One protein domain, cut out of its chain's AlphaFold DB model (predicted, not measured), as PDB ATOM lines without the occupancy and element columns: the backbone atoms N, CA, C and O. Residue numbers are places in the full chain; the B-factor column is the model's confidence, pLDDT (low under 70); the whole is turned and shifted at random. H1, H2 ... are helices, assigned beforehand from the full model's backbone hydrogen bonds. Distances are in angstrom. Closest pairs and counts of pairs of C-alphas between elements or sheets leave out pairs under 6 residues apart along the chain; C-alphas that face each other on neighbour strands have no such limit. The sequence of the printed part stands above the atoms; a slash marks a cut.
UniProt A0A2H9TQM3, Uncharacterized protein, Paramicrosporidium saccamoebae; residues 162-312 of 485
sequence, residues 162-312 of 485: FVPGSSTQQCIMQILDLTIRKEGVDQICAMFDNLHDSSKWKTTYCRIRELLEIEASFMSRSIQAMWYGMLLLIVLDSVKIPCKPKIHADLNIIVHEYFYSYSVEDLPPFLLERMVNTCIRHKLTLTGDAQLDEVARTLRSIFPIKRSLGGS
ATOM      1  N   PHE A 162     274.997 515.265 435.024       68.56
ATOM      2  CA  PHE A 162     275.602 516.004 433.924       68.56
ATOM      3  C   PHE A 162     275.810 515.096 432.723       68.56
ATOM      4  O   PHE A 162     276.266 513.961 432.860       68.56
ATOM      5  N   VAL A 163     275.541 515.628 431.530       63.38
ATOM      6  CA  VAL A 163     275.976 514.990 430.287       63.38
ATOM      7  C   VAL A 163     277.509 515.012 430.259       63.38
ATOM      8  O   VAL A 163     278.087 516.102 430.327       63.38
ATOM      9  N   PRO A 164     278.178 513.847 430.156       64.88
ATOM     10  CA  PRO A 164     279.630 513.791 430.077       64.88
ATOM     11  C   PRO A 164     280.163 514.683 428.954       64.88
ATOM     12  O   PRO A 164     279.755 514.554 427.800       64.88
ATOM     13  N   GLY A 165     281.078 515.589 429.295       63.50
ATOM     14  CA  GLY A 165     281.705 516.500 428.334       63.50
ATOM     15  C   GLY A 165     280.915 517.777 428.035       63.50
ATOM     16  O   GLY A 165     281.331 518.531 427.156       63.50
ATOM     17  N   SER A 166     279.822 518.060 428.754       70.06
ATOM     18  CA  SER A 166     279.116 519.337 428.607       70.06
ATOM     19  C   SER A 166     279.981 520.524 429.055       70.06
ATOM     20  O   SER A 166     280.795 520.424 429.981       70.06
ATOM     21  N   SER A 167     279.782 521.684 428.422       65.81
ATOM     22  CA  SER A 167     280.428 522.947 428.814       65.81
ATOM     23  C   SER A 167     280.117 523.322 430.267       65.81
ATOM     24  O   SER A 167     280.955 523.900 430.956       65.81
ATOM     25  N   THR A 168     278.945 522.933 430.764       64.06
ATOM     26  CA  THR A 168     278.505 523.126 432.150       64.06
ATOM     27  C   THR A 168     279.291 522.261 433.121       64.06
ATOM     28  O   THR A 168     279.768 522.772 434.131       64.06
ATOM     29  N   GLN A 169     279.507 520.979 432.803       67.81
ATOM     30  CA  GLN A 169     280.375 520.115 433.605       67.81
ATOM     31  C   GLN A 169     281.801 520.676 433.643       67.81
ATOM     32  O   GLN A 169     282.419 520.711 434.705       67.81
ATOM     33  N   GLN A 170     282.317 521.164 432.512       69.31
ATOM     34  CA  GLN A 170     283.632 521.810 432.453       69.31
ATOM     35  C   GLN A 170     283.681 523.088 433.302       69.31
ATOM     36  O   GLN A 170     284.616 523.262 434.080       69.31
ATOM     37  N   CYS A 171     282.662 523.946 433.213       65.25
ATOM     38  CA  CYS A 171     282.534 525.158 434.024       65.25
ATOM     39  C   CYS A 171     282.486 524.832 435.526       65.25
ATOM     40  O   CYS A 171     283.170 525.456 436.333       65.25
ATOM     41  N   ILE A 172     281.748 523.792 435.904       67.25
ATOM     42  CA  ILE A 172     281.655 523.306 437.282       67.25
ATOM     43  C   ILE A 172     282.982 522.729 437.777       67.25
ATOM     44  O   ILE A 172     283.411 523.027 438.891       67.25
ATOM     45  N   MET A 173     283.666 521.935 436.954       71.69
ATOM     46  CA  MET A 173     284.991 521.420 437.296       71.69
ATOM     47  C   MET A 173     285.999 522.561 437.475       71.69
ATOM     48  O   MET A 173     286.817 522.505 438.391       71.69
ATOM     49  N   GLN A 174     285.885 523.635 436.687       68.56
ATOM     50  CA  GLN A 174     286.670 524.860 436.871       68.56
ATOM     51  C   GLN A 174     286.319 525.582 438.186       68.56
ATOM     52  O   GLN A 174     287.224 525.963 438.927       68.56
ATOM     53  N   ILE A 175     285.029 525.722 438.524       66.62
ATOM     54  CA  ILE A 175     284.543 526.269 439.810       66.62
ATOM     55  C   ILE A 175     285.111 525.479 441.002       66.62
ATOM     56  O   ILE A 175     285.543 526.056 442.005       66.62
ATOM     57  N   LEU A 176     285.146 524.151 440.902       68.25
ATOM     58  CA  LEU A 176     285.702 523.289 441.945       68.25
ATOM     59  C   LEU A 176     287.213 523.449 442.078       68.25
ATOM     60  O   LEU A 176     287.707 523.622 443.193       68.25
ATOM     61  N   ASP A 177     287.942 523.434 440.962       68.44
ATOM     62  CA  ASP A 177     289.394 523.619 440.963       68.44
ATOM     63  C   ASP A 177     289.784 524.979 441.578       68.44
ATOM     64  O   ASP A 177     290.719 525.043 442.385       68.44
ATOM     65  N   LEU A 178     289.010 526.035 441.291       63.56
ATOM     66  CA  LEU A 178     289.126 527.363 441.910       63.56
ATOM     67  C   LEU A 178     288.937 527.329 443.430       63.56
ATOM     68  O   LEU A 178     289.656 527.982 444.183       63.56
ATOM     69  N   THR A 179     287.969 526.548 443.896       64.00
ATOM     70  CA  THR A 179     287.610 526.487 445.314       64.00
ATOM     71  C   THR A 179     288.639 525.676 446.126       64.00
ATOM     72  O   THR A 179     288.786 525.913 447.330       64.00
ATOM     73  N   ILE A 180     289.387 524.762 445.491       66.62
ATOM     74  CA  ILE A 180     290.402 523.893 446.118       66.62
ATOM     75  C   ILE A 180     291.757 524.599 446.318       66.62
ATOM     76  O   ILE A 180     292.347 524.507 447.397       66.62
ATOM     77  N   ARG A 181     292.287 525.287 445.299       58.47
ATOM     78  CA  ARG A 181     293.685 525.769 445.276       58.47
ATOM     79  C   ARG A 181     293.873 527.131 445.957       58.47
ATOM     80  O   ARG A 181     294.240 528.089 445.294       58.47
ATOM     81  N   LYS A 182     293.663 527.226 447.277       52.22
ATOM     82  CA  LYS A 182     293.806 528.472 448.079       52.22
ATOM     83  C   LYS A 182     295.027 529.366 447.751       52.22
ATOM     84  O   LYS A 182     294.973 530.556 448.044       52.22
ATOM     85  N   GLU A 183     296.091 528.829 447.159       43.56
ATOM     86  CA  GLU A 183     297.280 529.544 446.690       43.56
ATOM     87  C   GLU A 183     297.458 529.302 445.180       43.56
ATOM     88  O   GLU A 183     297.651 528.169 444.741       43.56
ATOM     89  N   GLY A 184     297.345 530.362 444.374       43.25
ATOM     90  CA  GLY A 184     297.385 530.278 442.905       43.25
ATOM     91  C   GLY A 184     296.328 531.114 442.179       43.25
ATOM     92  O   GLY A 184     295.941 530.780 441.062       43.25
ATOM     93  N   VAL A 185     295.859 532.192 442.809       44.09
ATOM     94  CA  VAL A 185     294.878 533.132 442.248       44.09
ATOM     95  C   VAL A 185     295.407 533.770 440.954       44.09
ATOM     96  O   VAL A 185     294.660 533.890 439.991       44.09
ATOM     97  N   ASP A 186     296.705 534.061 440.862       42.66
ATOM     98  CA  ASP A 186     297.257 534.926 439.807       42.66
ATOM     99  C   ASP A 186     297.328 534.296 438.400       42.66
ATOM    100  O   ASP A 186     297.229 535.014 437.410       42.66
ATOM    101  N   GLN A 187     297.450 532.968 438.266       40.41
ATOM    102  CA  GLN A 187     297.443 532.302 436.943       40.41
ATOM    103  C   GLN A 187     296.035 531.944 436.454       40.41
ATOM    104  O   GLN A 187     295.822 531.776 435.255       40.41
ATOM    105  N   ILE A 188     295.066 531.856 437.366       42.81
ATOM    106  CA  ILE A 188     293.662 531.566 437.054       42.81
ATOM    107  C   ILE A 188     292.859 532.876 436.890       42.81
ATOM    108  O   ILE A 188     291.832 532.888 436.207       42.81
ATOM    109  N   CYS A 189     293.393 534.001 437.394       41.12
ATOM    110  CA  CYS A 189     292.952 535.364 437.080       41.12
ATOM    111  C   CYS A 189     292.783 535.578 435.572       41.12
ATOM    112  O   CYS A 189     291.736 536.059 435.173       41.12
ATOM    113  N   ALA A 190     293.697 535.087 434.729       47.56
ATOM    114  CA  ALA A 190     293.665 535.327 433.282       47.56
ATOM    115  C   ALA A 190     292.393 534.827 432.548       47.56
ATOM    116  O   ALA A 190     292.053 535.330 431.481       47.56
ATOM    117  N   MET A 191     291.660 533.843 433.095       44.78
ATOM    118  CA  MET A 191     290.371 533.391 432.532       44.78
ATOM    119  C   MET A 191     289.157 534.124 433.132       44.78
ATOM    120  O   MET A 191     288.080 534.134 432.537       44.78
ATOM    121  N   PHE A 192     289.333 534.760 434.292       51.69
ATOM    122  CA  PHE A 192     288.304 535.452 435.069       51.69
ATOM    123  C   PHE A 192     288.734 536.876 435.460       51.69
ATOM    124  O   PHE A 192     288.324 537.381 436.506       51.69
ATOM    125  N   ASP A 193     289.502 537.564 434.610       48.47
ATOM    126  CA  ASP A 193     290.081 538.890 434.907       48.47
ATOM    127  C   ASP A 193     289.006 539.934 435.278       48.47
ATOM    128  O   ASP A 193     289.261 540.929 435.954       48.47
ATOM    129  N   ASN A 194     287.750 539.666 434.911       51.19
ATOM    130  CA  ASN A 194     286.590 540.492 435.223       51.19
ATOM    131  C   ASN A 194     285.995 540.274 436.637       51.19
ATOM    132  O   ASN A 194     285.274 541.149 437.108       51.19
ATOM    133  N   LEU A 195     286.269 539.165 437.340       49.41
ATOM    134  CA  LEU A 195     285.766 538.935 438.713       49.41
ATOM    135  C   LEU A 195     286.592 539.657 439.786       49.41
ATOM    136  O   LEU A 195     286.081 539.916 440.877       49.41
ATOM    137  N   HIS A 196     287.846 540.004 439.484       50.25
ATOM    138  CA  HIS A 196     288.706 540.806 440.363       50.25
ATOM    139  C   HIS A 196     288.659 542.303 440.041       50.25
ATOM    140  O   HIS A 196     288.991 543.133 440.894       50.25
ATOM    141  N   ASP A 197     288.197 542.666 438.843       59.47
ATOM    142  CA  ASP A 197     287.808 544.034 438.545       59.47
ATOM    143  C   ASP A 197     286.535 544.367 439.334       59.47
ATOM    144  O   ASP A 197     285.433 543.888 439.051       59.47
ATOM    145  N   SER A 198     286.691 545.228 440.344       58.00
ATOM    146  CA  SER A 198     285.594 545.717 441.188       58.00
ATOM    147  C   SER A 198     284.407 546.297 440.403       58.00
ATOM    148  O   SER A 198     283.329 546.459 440.977       58.00
ATOM    149  N   SER A 199     284.594 546.602 439.113       63.22
ATOM    150  CA  SER A 199     283.557 547.100 438.211       63.22
ATOM    151  C   SER A 199     282.817 546.024 437.398       63.22
ATOM    152  O   SER A 199     281.743 546.330 436.883       63.22
ATOM    153  N   LYS A 200     283.317 544.778 437.301       70.62
ATOM    154  CA  LYS A 200     282.771 543.750 436.383       70.62
ATOM    155  C   LYS A 200     282.324 542.439 437.037       70.62
ATOM    156  O   LYS A 200     281.602 541.671 436.396       70.62
ATOM    157  N   TRP A 201     282.663 542.203 438.306       74.38
ATOM    158  CA  TRP A 201     282.332 540.947 438.994       74.38
ATOM    159  C   TRP A 201     280.831 540.619 438.982       74.38
ATOM    160  O   TRP A 201     280.456 539.462 438.814       74.38
ATOM    161  N   LYS A 202     279.969 541.639 439.093       77.06
ATOM    162  CA  LYS A 202     278.506 541.488 439.102       77.06
ATOM    163  C   LYS A 202     277.985 540.943 437.773       77.06
ATOM    164  O   LYS A 202     277.195 540.007 437.761       77.06
ATOM    165  N   THR A 203     278.480 541.470 436.652       77.44
ATOM    166  CA  THR A 203     278.121 540.990 435.308       77.44
ATOM    167  C   THR A 203     278.584 539.553 435.093       77.44
ATOM    168  O   THR A 203     277.844 538.742 434.538       77.44
ATOM    169  N   THR A 204     279.786 539.210 435.562       72.38
ATOM    170  CA  THR A 204     280.294 537.837 435.469       72.38
ATOM    171  C   THR A 204     279.490 536.872 436.341       72.38
ATOM    172  O   THR A 204     279.132 535.799 435.864       72.38
ATOM    173  N   TYR A 205     279.143 537.263 437.569       80.56
ATOM    174  CA  TYR A 205     278.271 536.481 438.447       80.56
ATOM    175  C   TYR A 205     276.908 536.204 437.799       80.56
ATOM    176  O   TYR A 205     276.510 535.044 437.723       80.56
ATOM    177  N   CYS A 206     276.234 537.236 437.273       80.81
ATOM    178  CA  CYS A 206     274.946 537.080 436.592       80.81
ATOM    179  C   CYS A 206     275.044 536.122 435.400       80.81
ATOM    180  O   CYS A 206     274.244 535.200 435.297       80.81
ATOM    181  N   ARG A 207     276.079 536.258 434.561       75.69
ATOM    182  CA  ARG A 207     276.265 535.381 433.396       75.69
ATOM    183  C   ARG A 207     276.488 533.915 433.780       75.69
ATOM    184  O   ARG A 207     275.950 533.026 433.130       75.69
ATOM    185  N   ILE A 208     277.298 533.638 434.805       74.25
ATOM    186  CA  ILE A 208     277.533 532.253 435.253       74.25
ATOM    187  C   ILE A 208     276.267 531.690 435.901       74.25
ATOM    188  O   ILE A 208     275.936 530.528 435.682       74.25
ATOM    189  N   ARG A 209     275.538 532.514 436.659       81.62
ATOM    190  CA  ARG A 209     274.251 532.137 437.242       81.62
ATOM    191  C   ARG A 209     273.231 531.771 436.160       81.62
ATOM    192  O   ARG A 209     272.641 530.710 436.276       81.62
ATOM    193  N   GLU A 210     273.088 532.561 435.097       79.62
ATOM    194  CA  GLU A 210     272.196 532.259 433.961       79.62
ATOM    195  C   GLU A 210     272.554 530.932 433.273       79.62
ATOM    196  O   GLU A 210     271.678 530.119 432.981       79.62
ATOM    197  N   LEU A 211     273.850 530.677 433.050       72.00
ATOM    198  CA  LEU A 211     274.318 529.405 432.487       72.00
ATOM    199  C   LEU A 211     274.002 528.222 433.408       72.00
ATOM    200  O   LEU A 211     273.609 527.158 432.932       72.00
ATOM    201  N   LEU A 212     274.158 528.410 434.721       74.88
ATOM    202  CA  LEU A 212     273.766 527.409 435.705       74.88
ATOM    203  C   LEU A 212     272.247 527.223 435.733       74.88
ATOM    204  O   LEU A 212     271.829 526.080 435.797       74.88
ATOM    205  N   GLU A 213     271.428 528.273 435.634       80.56
ATOM    206  CA  GLU A 213     269.954 528.205 435.696       80.56
ATOM    207  C   GLU A 213     269.347 527.321 434.602       80.56
ATOM    208  O   GLU A 213     268.464 526.509 434.896       80.56
ATOM    209  N   ILE A 214     269.863 527.408 433.374       73.81
ATOM    210  CA  ILE A 214     269.400 526.589 432.242       73.81
ATOM    211  C   ILE A 214     269.560 525.092 432.548       73.81
ATOM    212  O   ILE A 214     268.647 524.299 432.326       73.81
ATOM    213  N   GLU A 215     270.696 524.708 433.116       68.00
ATOM    214  CA  GLU A 215     271.069 523.308 433.356       68.00
ATOM    215  C   GLU A 215     270.561 522.799 434.710       68.00
ATOM    216  O   GLU A 215     270.120 521.659 434.852       68.00
ATOM    217  N   ALA A 216     270.570 523.675 435.714       70.38
ATOM    218  CA  ALA A 216     270.049 523.448 437.054       70.38
ATOM    219  C   ALA A 216     268.557 523.113 437.037       70.38
ATOM    220  O   ALA A 216     268.097 522.416 437.939       70.38
ATOM    221  N   SER A 217     267.817 523.544 436.009       73.88
ATOM    222  CA  SER A 217     266.402 523.207 435.819       73.88
ATOM    223  C   SER A 217     266.126 521.693 435.819       73.88
ATOM    224  O   SER A 217     265.050 521.269 436.241       73.88
ATOM    225  N   PHE A 218     267.114 520.872 435.441       76.31
ATOM    226  CA  PHE A 218     267.031 519.407 435.446       76.31
ATOM    227  C   PHE A 218     267.560 518.759 436.737       76.31
ATOM    228  O   PHE A 218     267.551 517.535 436.874       76.31
ATOM    229  N   MET A 219     268.042 519.557 437.692       81.38
ATOM    230  CA  MET A 219     268.657 519.084 438.932       81.38
ATOM    231  C   MET A 219     267.701 519.197 440.116       81.38
ATOM    232  O   MET A 219     266.827 520.062 440.160       81.38
ATOM    233  N   SER A 220     267.913 518.364 441.139       84.25
ATOM    234  CA  SER A 220     267.201 518.515 442.408       84.25
ATOM    235  C   SER A 220     267.565 519.837 443.086       84.25
ATOM    236  O   SER A 220     268.695 520.315 442.971       84.25
ATOM    237  N   ARG A 221     266.629 520.403 443.856       86.25
ATOM    238  CA  ARG A 221     266.816 521.684 444.558       86.25
ATOM    239  C   ARG A 221     268.099 521.730 445.392       86.25
ATOM    240  O   ARG A 221     268.775 522.749 445.393       86.25
ATOM    241  N   SER A 222     268.473 520.634 446.048       85.31
ATOM    242  CA  SER A 222     269.701 520.571 446.845       85.31
ATOM    243  C   SER A 222     270.961 520.660 445.974       85.31
ATOM    244  O   SER A 222     271.904 521.367 446.324       85.31
ATOM    245  N   ILE A 223     270.972 520.013 444.800       84.19
ATOM    246  CA  ILE A 223     272.091 520.109 443.844       84.19
ATOM    247  C   ILE A 223     272.201 521.536 443.304       84.19
ATOM    248  O   ILE A 223     273.304 522.079 443.240       84.19
ATOM    249  N   GLN A 224     271.069 522.174 442.997       86.56
ATOM    250  CA  GLN A 224     271.043 523.589 442.629       86.56
ATOM    251  C   GLN A 224     271.644 524.454 443.748       86.56
ATOM    252  O   GLN A 224     272.577 525.221 443.506       86.56
ATOM    253  N   ALA A 225     271.174 524.273 444.988       89.31
ATOM    254  CA  ALA A 225     271.643 525.001 446.163       89.31
ATOM    255  C   ALA A 225     273.168 524.896 446.332       89.31
ATOM    256  O   ALA A 225     273.840 525.905 446.562       89.31
ATOM    257  N   MET A 226     273.730 523.698 446.146       87.81
ATOM    258  CA  MET A 226     275.173 523.471 446.193       87.81
ATOM    259  C   MET A 226     275.918 524.261 445.112       87.81
ATOM    260  O   MET A 226     276.877 524.963 445.438       87.81
ATOM    261  N   TRP A 227     275.485 524.193 443.848       85.25
ATOM    262  CA  TRP A 227     276.174 524.880 442.747       85.25
ATOM    263  C   TRP A 227     276.130 526.397 442.876       85.25
ATOM    264  O   TRP A 227     277.166 527.057 442.757       85.25
ATOM    265  N   TYR A 228     274.965 526.954 443.208       87.38
ATOM    266  CA  TYR A 228     274.857 528.389 443.464       87.38
ATOM    267  C   TYR A 228     275.642 528.814 444.705       87.38
ATOM    268  O   TYR A 228     276.215 529.901 444.714       87.38
ATOM    269  N   GLY A 229     275.727 527.958 445.728       89.44
ATOM    270  CA  GLY A 229     276.524 528.232 446.924       89.44
ATOM    271  C   GLY A 229     278.024 528.248 446.631       89.44
ATOM    272  O   GLY A 229     278.743 529.112 447.132       89.44
ATOM    273  N   MET A 230     278.508 527.353 445.762       84.94
ATOM    274  CA  MET A 230     279.897 527.374 445.288       84.94
ATOM    275  C   MET A 230     280.203 528.628 444.468       84.94
ATOM    276  O   MET A 230     281.227 529.272 444.700       84.94
ATOM    277  N   LEU A 231     279.305 529.019 443.559       84.25
ATOM    278  CA  LEU A 231     279.450 530.260 442.795       84.25
ATOM    279  C   LEU A 231     279.489 531.488 443.718       84.25
ATOM    280  O   LEU A 231     280.347 532.356 443.560       84.25
ATOM    281  N   LEU A 232     278.591 531.540 444.705       88.06
ATOM    282  CA  LEU A 232     278.567 532.598 445.713       88.06
ATOM    283  C   LEU A 232     279.895 532.667 446.475       88.06
ATOM    284  O   LEU A 232     280.449 533.751 446.643       88.06
ATOM    285  N   LEU A 233     280.447 531.527 446.892       85.62
ATOM    286  CA  LEU A 233     281.743 531.490 447.567       85.62
ATOM    287  C   LEU A 233     282.885 532.034 446.717       85.62
ATOM    288  O   LEU A 233     283.718 532.750 447.263       85.62
ATOM    289  N   ILE A 234     282.919 531.733 445.419       78.88
ATOM    290  CA  ILE A 234     283.939 532.274 444.511       78.88
ATOM    291  C   ILE A 234     283.856 533.797 444.464       78.88
ATOM    292  O   ILE A 234     284.879 534.463 444.592       78.88
ATOM    293  N   VAL A 235     282.649 534.348 444.317       82.06
ATOM    294  CA  VAL A 235     282.444 535.804 444.297       82.06
ATOM    295  C   VAL A 235     282.860 536.436 445.618       82.06
ATOM    296  O   VAL A 235     283.525 537.468 445.634       82.06
ATOM    297  N   LEU A 236     282.486 535.821 446.737       83.31
ATOM    298  CA  LEU A 236     282.878 536.334 448.039       83.31
ATOM    299  C   LEU A 236     284.406 536.279 448.212       83.31
ATOM    300  O   LEU A 236     285.004 537.277 448.604       83.31
ATOM    301  N   ASP A 237     285.048 535.162 447.858       79.25
ATOM    302  CA  ASP A 237     286.502 534.984 447.953       79.25
ATOM    303  C   ASP A 237     287.284 535.872 446.956       79.25
ATOM    304  O   ASP A 237     288.441 536.203 447.226       79.25
ATOM    305  N   SER A 238     286.685 536.302 445.835       73.56
ATOM    306  CA  SER A 238     287.354 537.142 444.826       73.56
ATOM    307  C   SER A 238     287.434 538.624 445.206       73.56
ATOM    308  O   SER A 238     288.259 539.365 444.651       73.56
ATOM    309  N   VAL A 239     286.601 539.074 446.150       75.94
ATOM    310  CA  VAL A 239     286.532 540.475 446.578       75.94
ATOM    311  C   VAL A 239     287.565 540.764 447.669       75.94
ATOM    312  O   VAL A 239     287.586 540.154 448.734       75.94
ATOM    313  N   LYS A 240     288.410 541.777 447.443       75.94
ATOM    314  CA  LYS A 240     289.409 542.222 448.428       75.94
ATOM    315  C   LYS A 240     288.758 542.865 449.660       75.94
ATOM    316  O   LYS A 240     287.773 543.595 449.555       75.94
ATOM    317  N   ILE A 241     289.376 542.650 450.823       74.56
ATOM    318  CA  ILE A 241     288.983 543.232 452.115       74.56
ATOM    319  C   ILE A 241     290.032 544.281 452.532       74.56
ATOM    320  O   ILE A 241     291.223 543.974 452.463       74.56
ATOM    321  N   PRO A 242     289.637 545.480 453.008       71.75
ATOM    322  CA  PRO A 242     288.264 545.981 453.132       71.75
ATOM    323  C   PRO A 242     287.652 546.347 451.769       71.75
ATOM    324  O   PRO A 242     288.323 546.913 450.908       71.75
ATOM    325  N   CYS A 243     286.367 546.038 451.575       77.19
ATOM    326  CA  CYS A 243     285.652 546.341 450.335       77.19
ATOM    327  C   CYS A 243     284.989 547.729 450.376       77.19
ATOM    328  O   CYS A 243     284.688 548.273 451.440       77.19
ATOM    329  N   LYS A 244     284.758 548.325 449.196       82.38
ATOM    330  CA  LYS A 244     284.030 549.602 449.068       82.38
ATOM    331  C   LYS A 244     282.576 549.426 449.550       82.38
ATOM    332  O   LYS A 244     281.995 548.387 449.238       82.38
ATOM    333  N   PRO A 245     281.942 550.435 450.182       84.12
ATOM    334  CA  PRO A 245     280.580 550.315 450.724       84.12
ATOM    335  C   PRO A 245     279.535 549.812 449.719       84.12
ATOM    336  O   PRO A 245     278.718 548.964 450.053       84.12
ATOM    337  N   LYS A 246     279.604 550.268 448.461       85.12
ATOM    338  CA  LYS A 246     278.713 549.796 447.391       85.12
ATOM    339  C   LYS A 246     278.870 548.293 447.119       85.12
ATOM    340  O   LYS A 246     277.878 547.591 447.010       85.12
ATOM    341  N   ILE A 247     280.112 547.809 447.061       84.31
ATOM    342  CA  ILE A 247     280.416 546.386 446.847       84.31
ATOM    343  C   ILE A 247     279.946 545.573 448.053       84.31
ATOM    344  O   ILE A 247     279.360 544.515 447.877       84.31
ATOM    345  N   HIS A 248     280.165 546.074 449.273       86.06
ATOM    346  CA  HIS A 248     279.671 545.435 450.496       86.06
ATOM    347  C   HIS A 248     278.145 545.266 450.473       86.06
ATOM    348  O   HIS A 248     277.658 544.164 450.709       86.06
ATOM    349  N   ALA A 249     277.407 546.314 450.092       87.12
ATOM    350  CA  ALA A 249     275.954 546.262 449.950       87.12
ATOM    351  C   ALA A 249     275.502 545.264 448.867       87.12
ATOM    352  O   ALA A 249     274.621 544.450 449.129       87.12
ATOM    353  N   ASP A 250     276.130 545.280 447.684       87.81
ATOM    354  CA  ASP A 250     275.837 544.325 446.603       87.81
ATOM    355  C   ASP A 250     276.087 542.865 447.044       87.81
ATOM    356  O   ASP A 250     275.272 541.988 446.763       87.81
ATOM    357  N   LEU A 251     277.181 542.592 447.766       88.69
ATOM    358  CA  LEU A 251     277.462 541.256 448.307       88.69
ATOM    359  C   LEU A 251     276.408 540.820 449.329       88.69
ATOM    360  O   LEU A 251     275.998 539.660 449.322       88.69
ATOM    361  N   ASN A 252     275.959 541.736 450.192       89.50
ATOM    362  CA  ASN A 252     274.937 541.432 451.191       89.50
ATOM    363  C   ASN A 252     273.602 541.060 450.525       89.50
ATOM    364  O   ASN A 252     272.982 540.080 450.928       89.50
ATOM    365  N   ILE A 253     273.214 541.772 449.458       90.50
ATOM    366  CA  ILE A 253     272.011 541.469 448.664       90.50
ATOM    367  C   ILE A 253     272.082 540.052 448.089       90.50
ATOM    368  O   ILE A 253     271.153 539.273 448.267       90.50
ATOM    369  N   ILE A 254     273.193 539.686 447.449       90.62
ATOM    370  CA  ILE A 254     273.318 538.367 446.810       90.62
ATOM    371  C   ILE A 254     273.308 537.240 447.852       90.62
ATOM    372  O   ILE A 254     272.711 536.185 447.633       90.62
ATOM    373  N   VAL A 255     273.948 537.455 449.005       92.06
ATOM    374  CA  VAL A 255     273.902 536.499 450.118       92.06
ATOM    375  C   VAL A 255     272.470 536.337 450.639       92.06
ATOM    376  O   VAL A 255     272.047 535.211 450.899       92.06
ATOM    377  N   HIS A 256     271.714 537.430 450.763       92.19
ATOM    378  CA  HIS A 256     270.306 537.380 451.168       92.19
ATOM    379  C   HIS A 256     269.467 536.621 450.143       92.19
ATOM    380  O   HIS A 256     268.802 535.659 450.515       92.19
ATOM    381  N   GLU A 257     269.553 536.979 448.857       91.56
ATOM    382  CA  GLU A 257     268.846 536.295 447.760       91.56
ATOM    383  C   GLU A 257     269.076 534.780 447.775       91.56
ATOM    384  O   GLU A 257     268.145 533.991 447.586       91.56
ATOM    385  N   TYR A 258     270.315 534.362 448.038       93.06
ATOM    386  CA  TYR A 258     270.658 532.953 448.135       93.06
ATOM    387  C   TYR A 258     269.919 532.253 449.285       93.06
ATOM    388  O   TYR A 258     269.281 531.223 449.066       93.06
ATOM    389  N   PHE A 259     269.956 532.822 450.493       91.88
ATOM    390  CA  PHE A 259     269.285 532.246 451.664       91.88
ATOM    391  C   PHE A 259     267.754 532.417 451.654       91.88
ATOM    392  O   PHE A 259     267.059 531.694 452.366       91.88
ATOM    393  N   TYR A 260     267.210 533.302 450.815       91.31
ATOM    394  CA  TYR A 260     265.781 533.299 450.482       91.31
ATOM    395  C   TYR A 260     265.399 532.120 449.586       91.31
ATOM    396  O   TYR A 260     264.320 531.545 449.732       91.31
ATOM    397  N   SER A 261     266.286 531.764 448.656       90.31
ATOM    398  CA  SER A 261     266.017 530.763 447.623       90.31
ATOM    399  C   SER A 261     266.238 529.328 448.112       90.31
ATOM    400  O   SER A 261     265.544 528.407 447.666       90.31
ATOM    401  N   TYR A 262     267.171 529.117 449.044       91.06
ATOM    402  CA  TYR A 262     267.606 527.787 449.476       91.06
ATOM    403  C   TYR A 262     267.576 527.624 450.992       91.06
ATOM    404  O   TYR A 262     267.977 528.518 451.736       91.06
ATOM    405  N   SER A 263     267.134 526.449 451.451       89.81
ATOM    406  CA  SER A 263     267.167 526.125 452.873       89.81
ATOM    407  C   SER A 263     268.586 525.759 453.302       89.81
ATOM    408  O   SER A 263     269.319 525.092 452.575       89.81
ATOM    409  N   VAL A 264     268.957 526.120 454.532       88.56
ATOM    410  CA  VAL A 264     270.214 525.683 455.175       88.56
ATOM    411  C   VAL A 264     270.350 524.158 455.155       88.56
ATOM    412  O   VAL A 264     271.440 523.608 455.031       88.56
ATOM    413  N   GLU A 265     269.211 523.480 455.241       86.38
ATOM    414  CA  GLU A 265     269.072 522.033 455.235       86.38
ATOM    415  C   GLU A 265     269.408 521.356 453.899       86.38
ATOM    416  O   GLU A 265     269.666 520.147 453.884       86.38
ATOM    417  N   ASP A 266     269.415 522.107 452.800       86.12
ATOM    418  CA  ASP A 266     269.737 521.603 451.463       86.12
ATOM    419  C   ASP A 266     271.249 521.543 451.198       86.12
ATOM    420  O   ASP A 266     271.683 520.985 450.187       86.12
ATOM    421  N   LEU A 267     272.059 522.126 452.087       88.25
ATOM    422  CA  LEU A 267     273.466 522.397 451.826       88.25
ATOM    423  C   LEU A 267     274.399 521.347 452.437       88.25
ATOM    424  O   LEU A 267     274.186 520.909 453.573       88.25
ATOM    425  N   PRO A 268     275.478 520.970 451.725       87.25
ATOM    426  CA  PRO A 268     276.518 520.143 452.310       87.25
ATOM    427  C   PRO A 268     277.219 520.894 453.461       87.25
ATOM    428  O   PRO A 268     277.501 522.093 453.325       87.25
ATOM    429  N   PRO A 269     277.556 520.218 454.578       85.12
ATOM    430  CA  PRO A 269     278.129 520.859 455.764       85.12
ATOM    431  C   PRO A 269     279.381 521.705 455.492       85.12
ATOM    432  O   PRO A 269     279.502 522.802 456.036       85.12
ATOM    433  N   PHE A 270     280.286 521.245 454.618       85.06
ATOM    434  CA  PHE A 270     281.519 521.982 454.297       85.06
ATOM    435  C   PHE A 270     281.249 523.303 453.585       85.06
ATOM    436  O   PHE A 270     281.936 524.300 453.823       85.06
ATOM    437  N   LEU A 271     280.256 523.308 452.692       87.75
ATOM    438  CA  LEU A 271     279.883 524.490 451.933       87.75
ATOM    439  C   LEU A 271     279.258 525.500 452.880       87.75
ATOM    440  O   LEU A 271     279.649 526.663 452.878       87.75
ATOM    441  N   LEU A 272     278.370 525.020 453.748       89.56
ATOM    442  CA  LEU A 272     277.732 525.829 454.769       89.56
ATOM    443  C   LEU A 272     278.757 526.471 455.710       89.56
ATOM    444  O   LEU A 272     278.733 527.685 455.908       89.56
ATOM    445  N   GLU A 273     279.699 525.686 456.237       86.44
ATOM    446  CA  GLU A 273     280.757 526.202 457.105       86.44
ATOM    447  C   GLU A 273     281.613 527.248 456.380       86.44
ATOM    448  O   GLU A 273     281.919 528.312 456.933       86.44
ATOM    449  N   ARG A 274     282.003 526.973 455.130       87.00
ATOM    450  CA  ARG A 274     282.814 527.904 454.341       87.00
ATOM    451  C   ARG A 274     282.052 529.195 454.050       87.00
ATOM    452  O   ARG A 274     282.630 530.262 454.222       87.00
ATOM    453  N   MET A 275     280.770 529.117 453.697       89.12
ATOM    454  CA  MET A 275     279.905 530.284 453.484       89.12
ATOM    455  C   MET A 275     279.799 531.130 454.746       89.12
ATOM    456  O   MET A 275     280.065 532.330 454.698       89.12
ATOM    457  N   VAL A 276     279.512 530.501 455.885       86.94
ATOM    458  CA  VAL A 276     279.462 531.158 457.197       86.94
ATOM    459  C   VAL A 276     280.785 531.874 457.491       86.94
ATOM    460  O   VAL A 276     280.792 533.068 457.787       86.94
ATOM    461  N   ASN A 277     281.920 531.183 457.352       83.38
ATOM    462  CA  ASN A 277     283.247 531.756 457.588       83.38
ATOM    463  C   ASN A 277     283.558 532.937 456.659       83.38
ATOM    464  O   ASN A 277     284.161 533.924 457.088       83.38
ATOM    465  N   THR A 278     283.160 532.844 455.393       84.56
ATOM    466  CA  THR A 278     283.370 533.908 454.416       84.56
ATOM    467  C   THR A 278     282.483 535.113 454.714       84.56
ATOM    468  O   THR A 278     283.004 536.220 454.819       84.56
ATOM    469  N   CYS A 279     281.190 534.926 454.975       86.69
ATOM    470  CA  CYS A 279     280.300 536.016 455.377       86.69
ATOM    471  C   CYS A 279     280.823 536.751 456.624       86.69
ATOM    472  O   CYS A 279     280.887 537.979 456.625       86.69
ATOM    473  N   ILE A 280     281.305 536.017 457.633       80.56
ATOM    474  CA  ILE A 280     281.930 536.592 458.838       80.56
ATOM    475  C   ILE A 280     283.156 537.438 458.482       80.56
ATOM    476  O   ILE A 280     283.273 538.592 458.897       80.56
ATOM    477  N   ARG A 281     284.064 536.884 457.674       81.62
ATOM    478  CA  ARG A 281     285.291 537.558 457.224       81.62
ATOM    479  C   ARG A 281     284.995 538.857 456.462       81.62
ATOM    480  O   ARG A 281     285.707 539.840 456.657       81.62
ATOM    481  N   HIS A 282     283.933 538.884 455.656       81.38
ATOM    482  CA  HIS A 282     283.475 540.076 454.931       81.38
ATOM    483  C   HIS A 282     282.549 540.991 455.749       81.38
ATOM    484  O   HIS A 282     282.137 542.037 455.248       81.38
ATOM    485  N   LYS A 283     282.243 540.636 457.005       80.50
ATOM    486  CA  LYS A 283     281.285 541.348 457.866       80.50
ATOM    487  C   LYS A 283     279.913 541.512 457.198       80.50
ATOM    488  O   LYS A 283     279.330 542.594 457.236       80.50
ATOM    489  N   LEU A 284     279.443 540.463 456.531       84.38
ATOM    490  CA  LEU A 284     278.098 540.385 455.960       84.38
ATOM    491  C   LEU A 284     277.131 539.894 457.037       84.38
ATOM    492  O   LEU A 284     277.482 539.018 457.833       84.38
ATOM    493  N   THR A 285     275.928 540.458 457.069       81.56
ATOM    494  CA  THR A 285     274.920 540.148 458.089       81.56
ATOM    495  C   THR A 285     273.686 539.549 457.439       81.56
ATOM    496  O   THR A 285     273.194 540.067 456.446       81.56
ATOM    497  N   LEU A 286     273.152 538.480 458.022       78.94
ATOM    498  CA  LEU A 286     271.868 537.866 457.678       78.94
ATOM    499  C   LEU A 286     270.797 538.418 458.623       78.94
ATOM    500  O   LEU A 286     270.247 537.703 459.450       78.94
ATOM    501  N   THR A 287     270.597 539.731 458.571       72.19
ATOM    502  CA  THR A 287     269.622 540.445 459.403       72.19
ATOM    503  C   THR A 287     268.680 541.210 458.501       72.19
ATOM    504  O   THR A 287     269.147 541.925 457.610       72.19
ATOM    505  N   GLY A 288     267.384 541.105 458.759       73.38
ATOM    506  CA  GLY A 288     266.379 541.792 457.961       73.38
ATOM    507  C   GLY A 288     264.984 541.410 458.415       73.38
ATOM    508  O   GLY A 288     264.479 541.961 459.388       73.38
ATOM    509  N   ASP A 289     264.371 540.480 457.693       79.12
ATOM    510  CA  ASP A 289     263.045 539.962 458.004       79.12
ATOM    511  C   ASP A 289     263.089 538.651 458.810       79.12
ATOM    512  O   ASP A 289     264.145 538.075 459.083       79.12
ATOM    513  N   ALA A 290     261.901 538.158 459.172       83.69
ATOM    514  CA  ALA A 290     261.743 536.950 459.973       83.69
ATOM    515  C   ALA A 290     262.369 535.697 459.330       83.69
ATOM    516  O   ALA A 290     262.792 534.792 460.054       83.69
ATOM    517  N   GLN A 291     262.442 535.628 457.995       86.94
ATOM    518  CA  GLN A 291     263.018 534.480 457.296       86.94
ATOM    519  C   GLN A 291     264.542 534.474 457.424       86.94
ATOM    520  O   GLN A 291     265.123 533.444 457.779       86.94
ATOM    521  N   LEU A 292     265.199 535.610 457.182       85.25
ATOM    522  CA  LEU A 292     266.650 535.718 457.355       85.25
ATOM    523  C   LEU A 292     267.066 535.530 458.817       85.25
ATOM    524  O   LEU A 292     268.078 534.878 459.085       85.25
ATOM    525  N   ASP A 293     266.254 536.007 459.761       80.81
ATOM    526  CA  ASP A 293     266.490 535.793 461.190       80.81
ATOM    527  C   ASP A 293     266.396 534.303 461.579       80.81
ATOM    528  O   ASP A 293     267.191 533.823 462.398       80.81
ATOM    529  N   GLU A 294     265.475 533.540 460.974       84.50
ATOM    530  CA  GLU A 294     265.382 532.081 461.144       84.50
ATOM    531  C   GLU A 294     266.601 531.359 460.563       84.50
ATOM    532  O   GLU A 294     267.190 530.491 461.219       84.50
ATOM    533  N   VAL A 295     267.036 531.752 459.364       87.56
ATOM    534  CA  VAL A 295     268.260 531.222 458.746       87.56
ATOM    535  C   VAL A 295     269.460 531.492 459.648       87.56
ATOM    536  O   VAL A 295     270.220 530.573 459.962       87.56
ATOM    537  N   ALA A 296     269.612 532.723 460.139       82.19
ATOM    538  CA  ALA A 296     270.679 533.084 461.061       82.19
ATOM    539  C   ALA A 296     270.606 532.261 462.356       82.19
ATOM    540  O   ALA A 296     271.637 531.824 462.875       82.19
ATOM    541  N   ARG A 297     269.410 532.005 462.902       78.62
ATOM    542  CA  ARG A 297     269.225 531.147 464.086       78.62
ATOM    543  C   ARG A 297     269.624 529.697 463.816       78.62
ATOM    544  O   ARG A 297     270.336 529.110 464.630       78.62
ATOM    545  N   THR A 298     269.249 529.159 462.662       84.75
ATOM    546  CA  THR A 298     269.607 527.801 462.235       84.75
ATOM    547  C   THR A 298     271.117 527.662 462.038       84.75
ATOM    548  O   THR A 298     271.741 526.766 462.598       84.75
ATOM    549  N   LEU A 299     271.758 528.595 461.331       83.38
ATOM    550  CA  LEU A 299     273.215 528.590 461.154       83.38
ATOM    551  C   LEU A 299     273.961 528.685 462.489       83.38
ATOM    552  O   LEU A 299     275.007 528.066 462.655       83.38
ATOM    553  N   ARG A 300     273.418 529.424 463.459       74.69
ATOM    554  CA  ARG A 300     273.988 529.542 464.807       74.69
ATOM    555  C   ARG A 300     273.803 528.286 465.654       74.69
ATOM    556  O   ARG A 300     274.672 527.996 466.472       74.69
ATOM    557  N   SER A 301     272.717 527.537 465.468       74.62
ATOM    558  CA  SER A 301     272.543 526.248 466.147       74.62
ATOM    559  C   SER A 301     273.530 525.203 465.617       74.62
ATOM    560  O   SER A 301     274.053 524.410 466.399       74.62
ATOM    561  N   ILE A 302     273.842 525.260 464.317       76.06
ATOM    562  CA  ILE A 302     274.831 524.393 463.662       76.06
ATOM    563  C   ILE A 302     276.265 524.835 464.005       76.06
ATOM    564  O   ILE A 302     277.108 524.000 464.332       76.06
ATOM    565  N   PHE A 303     276.547 526.142 463.981       74.38
ATOM    566  CA  PHE A 303     277.873 526.719 464.221       74.38
ATOM    567  C   PHE A 303     277.869 527.732 465.383       74.38
ATOM    568  O   PHE A 303     278.102 528.929 465.171       74.38
ATOM    569  N   PRO A 304     277.701 527.289 466.642       59.50
ATOM    570  CA  PRO A 304     277.565 528.185 467.804       59.50
ATOM    571  C   PRO A 304     278.793 529.082 468.062       59.50
ATOM    572  O   PRO A 304     278.721 530.088 468.774       59.50
ATOM    573  N   ILE A 305     279.941 528.748 467.468       56.75
ATOM    574  CA  ILE A 305     281.207 529.484 467.596       56.75
ATOM    575  C   ILE A 305     281.331 530.603 466.535       56.75
ATOM    576  O   ILE A 305     282.139 531.522 466.687       56.75
ATOM    577  N   LYS A 306     280.515 530.591 465.473       63.16
ATOM    578  CA  LYS A 306     280.647 531.459 464.287       63.16
ATOM    579  C   LYS A 306     279.713 532.681 464.370       63.16
ATOM    580  O   LYS A 306     278.715 532.807 463.672       63.16
ATOM    581  N   ARG A 307     280.054 533.588 465.291       57.25
ATOM    582  CA  ARG A 307     279.141 534.539 465.963       57.25
ATOM    583  C   ARG A 307     278.778 535.845 465.236       57.25
ATOM    584  O   ARG A 307     278.183 536.695 465.886       57.25
ATOM    585  N   SER A 308     279.102 536.052 463.957       61.34
ATOM    586  CA  SER A 308     278.905 537.373 463.312       61.34
ATOM    587  C   SER A 308     277.878 537.423 462.174       61.34
ATOM    588  O   SER A 308     277.870 538.392 461.422       61.34
ATOM    589  N   LEU A 309     277.011 536.415 462.040       63.69
ATOM    590  CA  LEU A 309     275.998 536.392 460.975       63.69
ATOM    591  C   LEU A 309     274.701 537.145 461.307       63.69
ATOM    592  O   LEU A 309     273.863 537.267 460.427       63.69
ATOM    593  N   GLY A 310     274.536 537.677 462.524       61.69
ATOM    594  CA  GLY A 310     273.367 538.474 462.918       61.69
ATOM    595  C   GLY A 310     272.680 538.034 464.216       61.69
ATOM    596  O   GLY A 310     273.136 537.113 464.907       61.69
ATOM    597  N   GLY A 311     271.555 538.701 464.500       57.31
ATOM    598  CA  GLY A 311     270.615 538.451 465.595       57.31
ATOM    599  C   GLY A 311     270.774 539.342 466.829       57.31
ATOM    600  O   GLY A 311     271.572 540.278 466.860       57.31
ATOM    601  N   SER A 312     269.943 539.084 467.840       55.19
ATOM    602  CA  SER A 312     269.871 539.923 469.040       55.19
ATOM    603  C   SER A 312     271.049 539.675 469.987       55.19
ATOM    604  O   SER A 312     271.701 538.628 469.942       55.19
TER     605      SER A 312
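AT A GLANCE: This is residues 162 to 312 of the 485 residues of an uncharacterized protein of Paramicrosporidium saccamoebae (UniProt A0A2H9TQM3). H5 runs through the middle of a helical body, with H4 and H6 packed beside it, both running the opposite way, and H7 along it the same way; H1 crosses H5 at a steep tilt. At one end of the long axis H8 lies across H6, and at the other end are H1 and the small helices H2 and H3. The printed part has 151 residues with eight named helices, H1 to H8 in order, and no named strand: all helix. It is compact, with a radius of gyration of the C-alphas of 15.3 A and spans of 47 by 35 by 25 A.

HOW THE PARTS SIT: Start at H1, residues 167 to 180. H2, residues 185 to 191, is close but not clearly touching it, with the C-alphas of Leu 178 and Ile 188 closest at 7.9 A. H3, residues 193 to 196, and H4, residues 201 to 216, touch only at the corner, closest at the C-alphas of Leu 195 and Trp 201, 4.0 A. Next comes the hub, H5, residues 221 to 238, which touches five helices. It forms a hairpin with H4 at a shallow tilt of 17 degrees, and the C-alphas of Ala 216 and Gln 224 are closest at 5.7 A. Its residues 227 to 234 touch H1 at a steep tilt of 54 degrees, closest at Thr 179 and Ile 234, whose C-alphas are 6.9 A apart. H6, residues 245 to 261, makes a second hairpin with H5, at 11 degrees, a shallow tilt; the closest C-alphas, of Leu 236 and Leu 251, are 7.3 A apart. H4 and H6 are near each other. H7, residues 269 to 281, touches H5 at 33 degrees, only just short of steep, with the C-alphas of Leu 233 and Met 275 closest at 6.3 A. H8, residues 290 to 302, touches H6 about perpendicular, at 84 degrees, closest at the C-alphas of Phe 259 and Leu 292, 7.2 A. Every O i to N i+4 pair is within hydrogen-bond range in H1, H5, H6, H7 and H8; H4 has 11 of 12, H2 has 1 of 3 beside 2 of 4 O i to N i+3 pairs, and H3 is too short for an i+4 pair.

IN THESE COORDINATES: Find C-alpha 167 at (280.428, 522.947, 428.814), where H1 begins its 20.0 A. H4 spans 21.5 A; H5, from C-alpha 221 at (266.816, 521.684, 444.558), spans 25.7 A, H6 24.6 A, H7 18.2 A and H8 18.5 A, with the end of H8 at C-alpha 302 at (274.831, 524.393, 463.662).

THE WHOLE: The C-alphas of Gly 165 and Ser 312 are farthest apart, at 48.4 A. The printed part has no cut, and no link is long. Mean pLDDT of the printed part is 75.0; look for values under 70 at residues 174 to 199 and 304 to 312, among others.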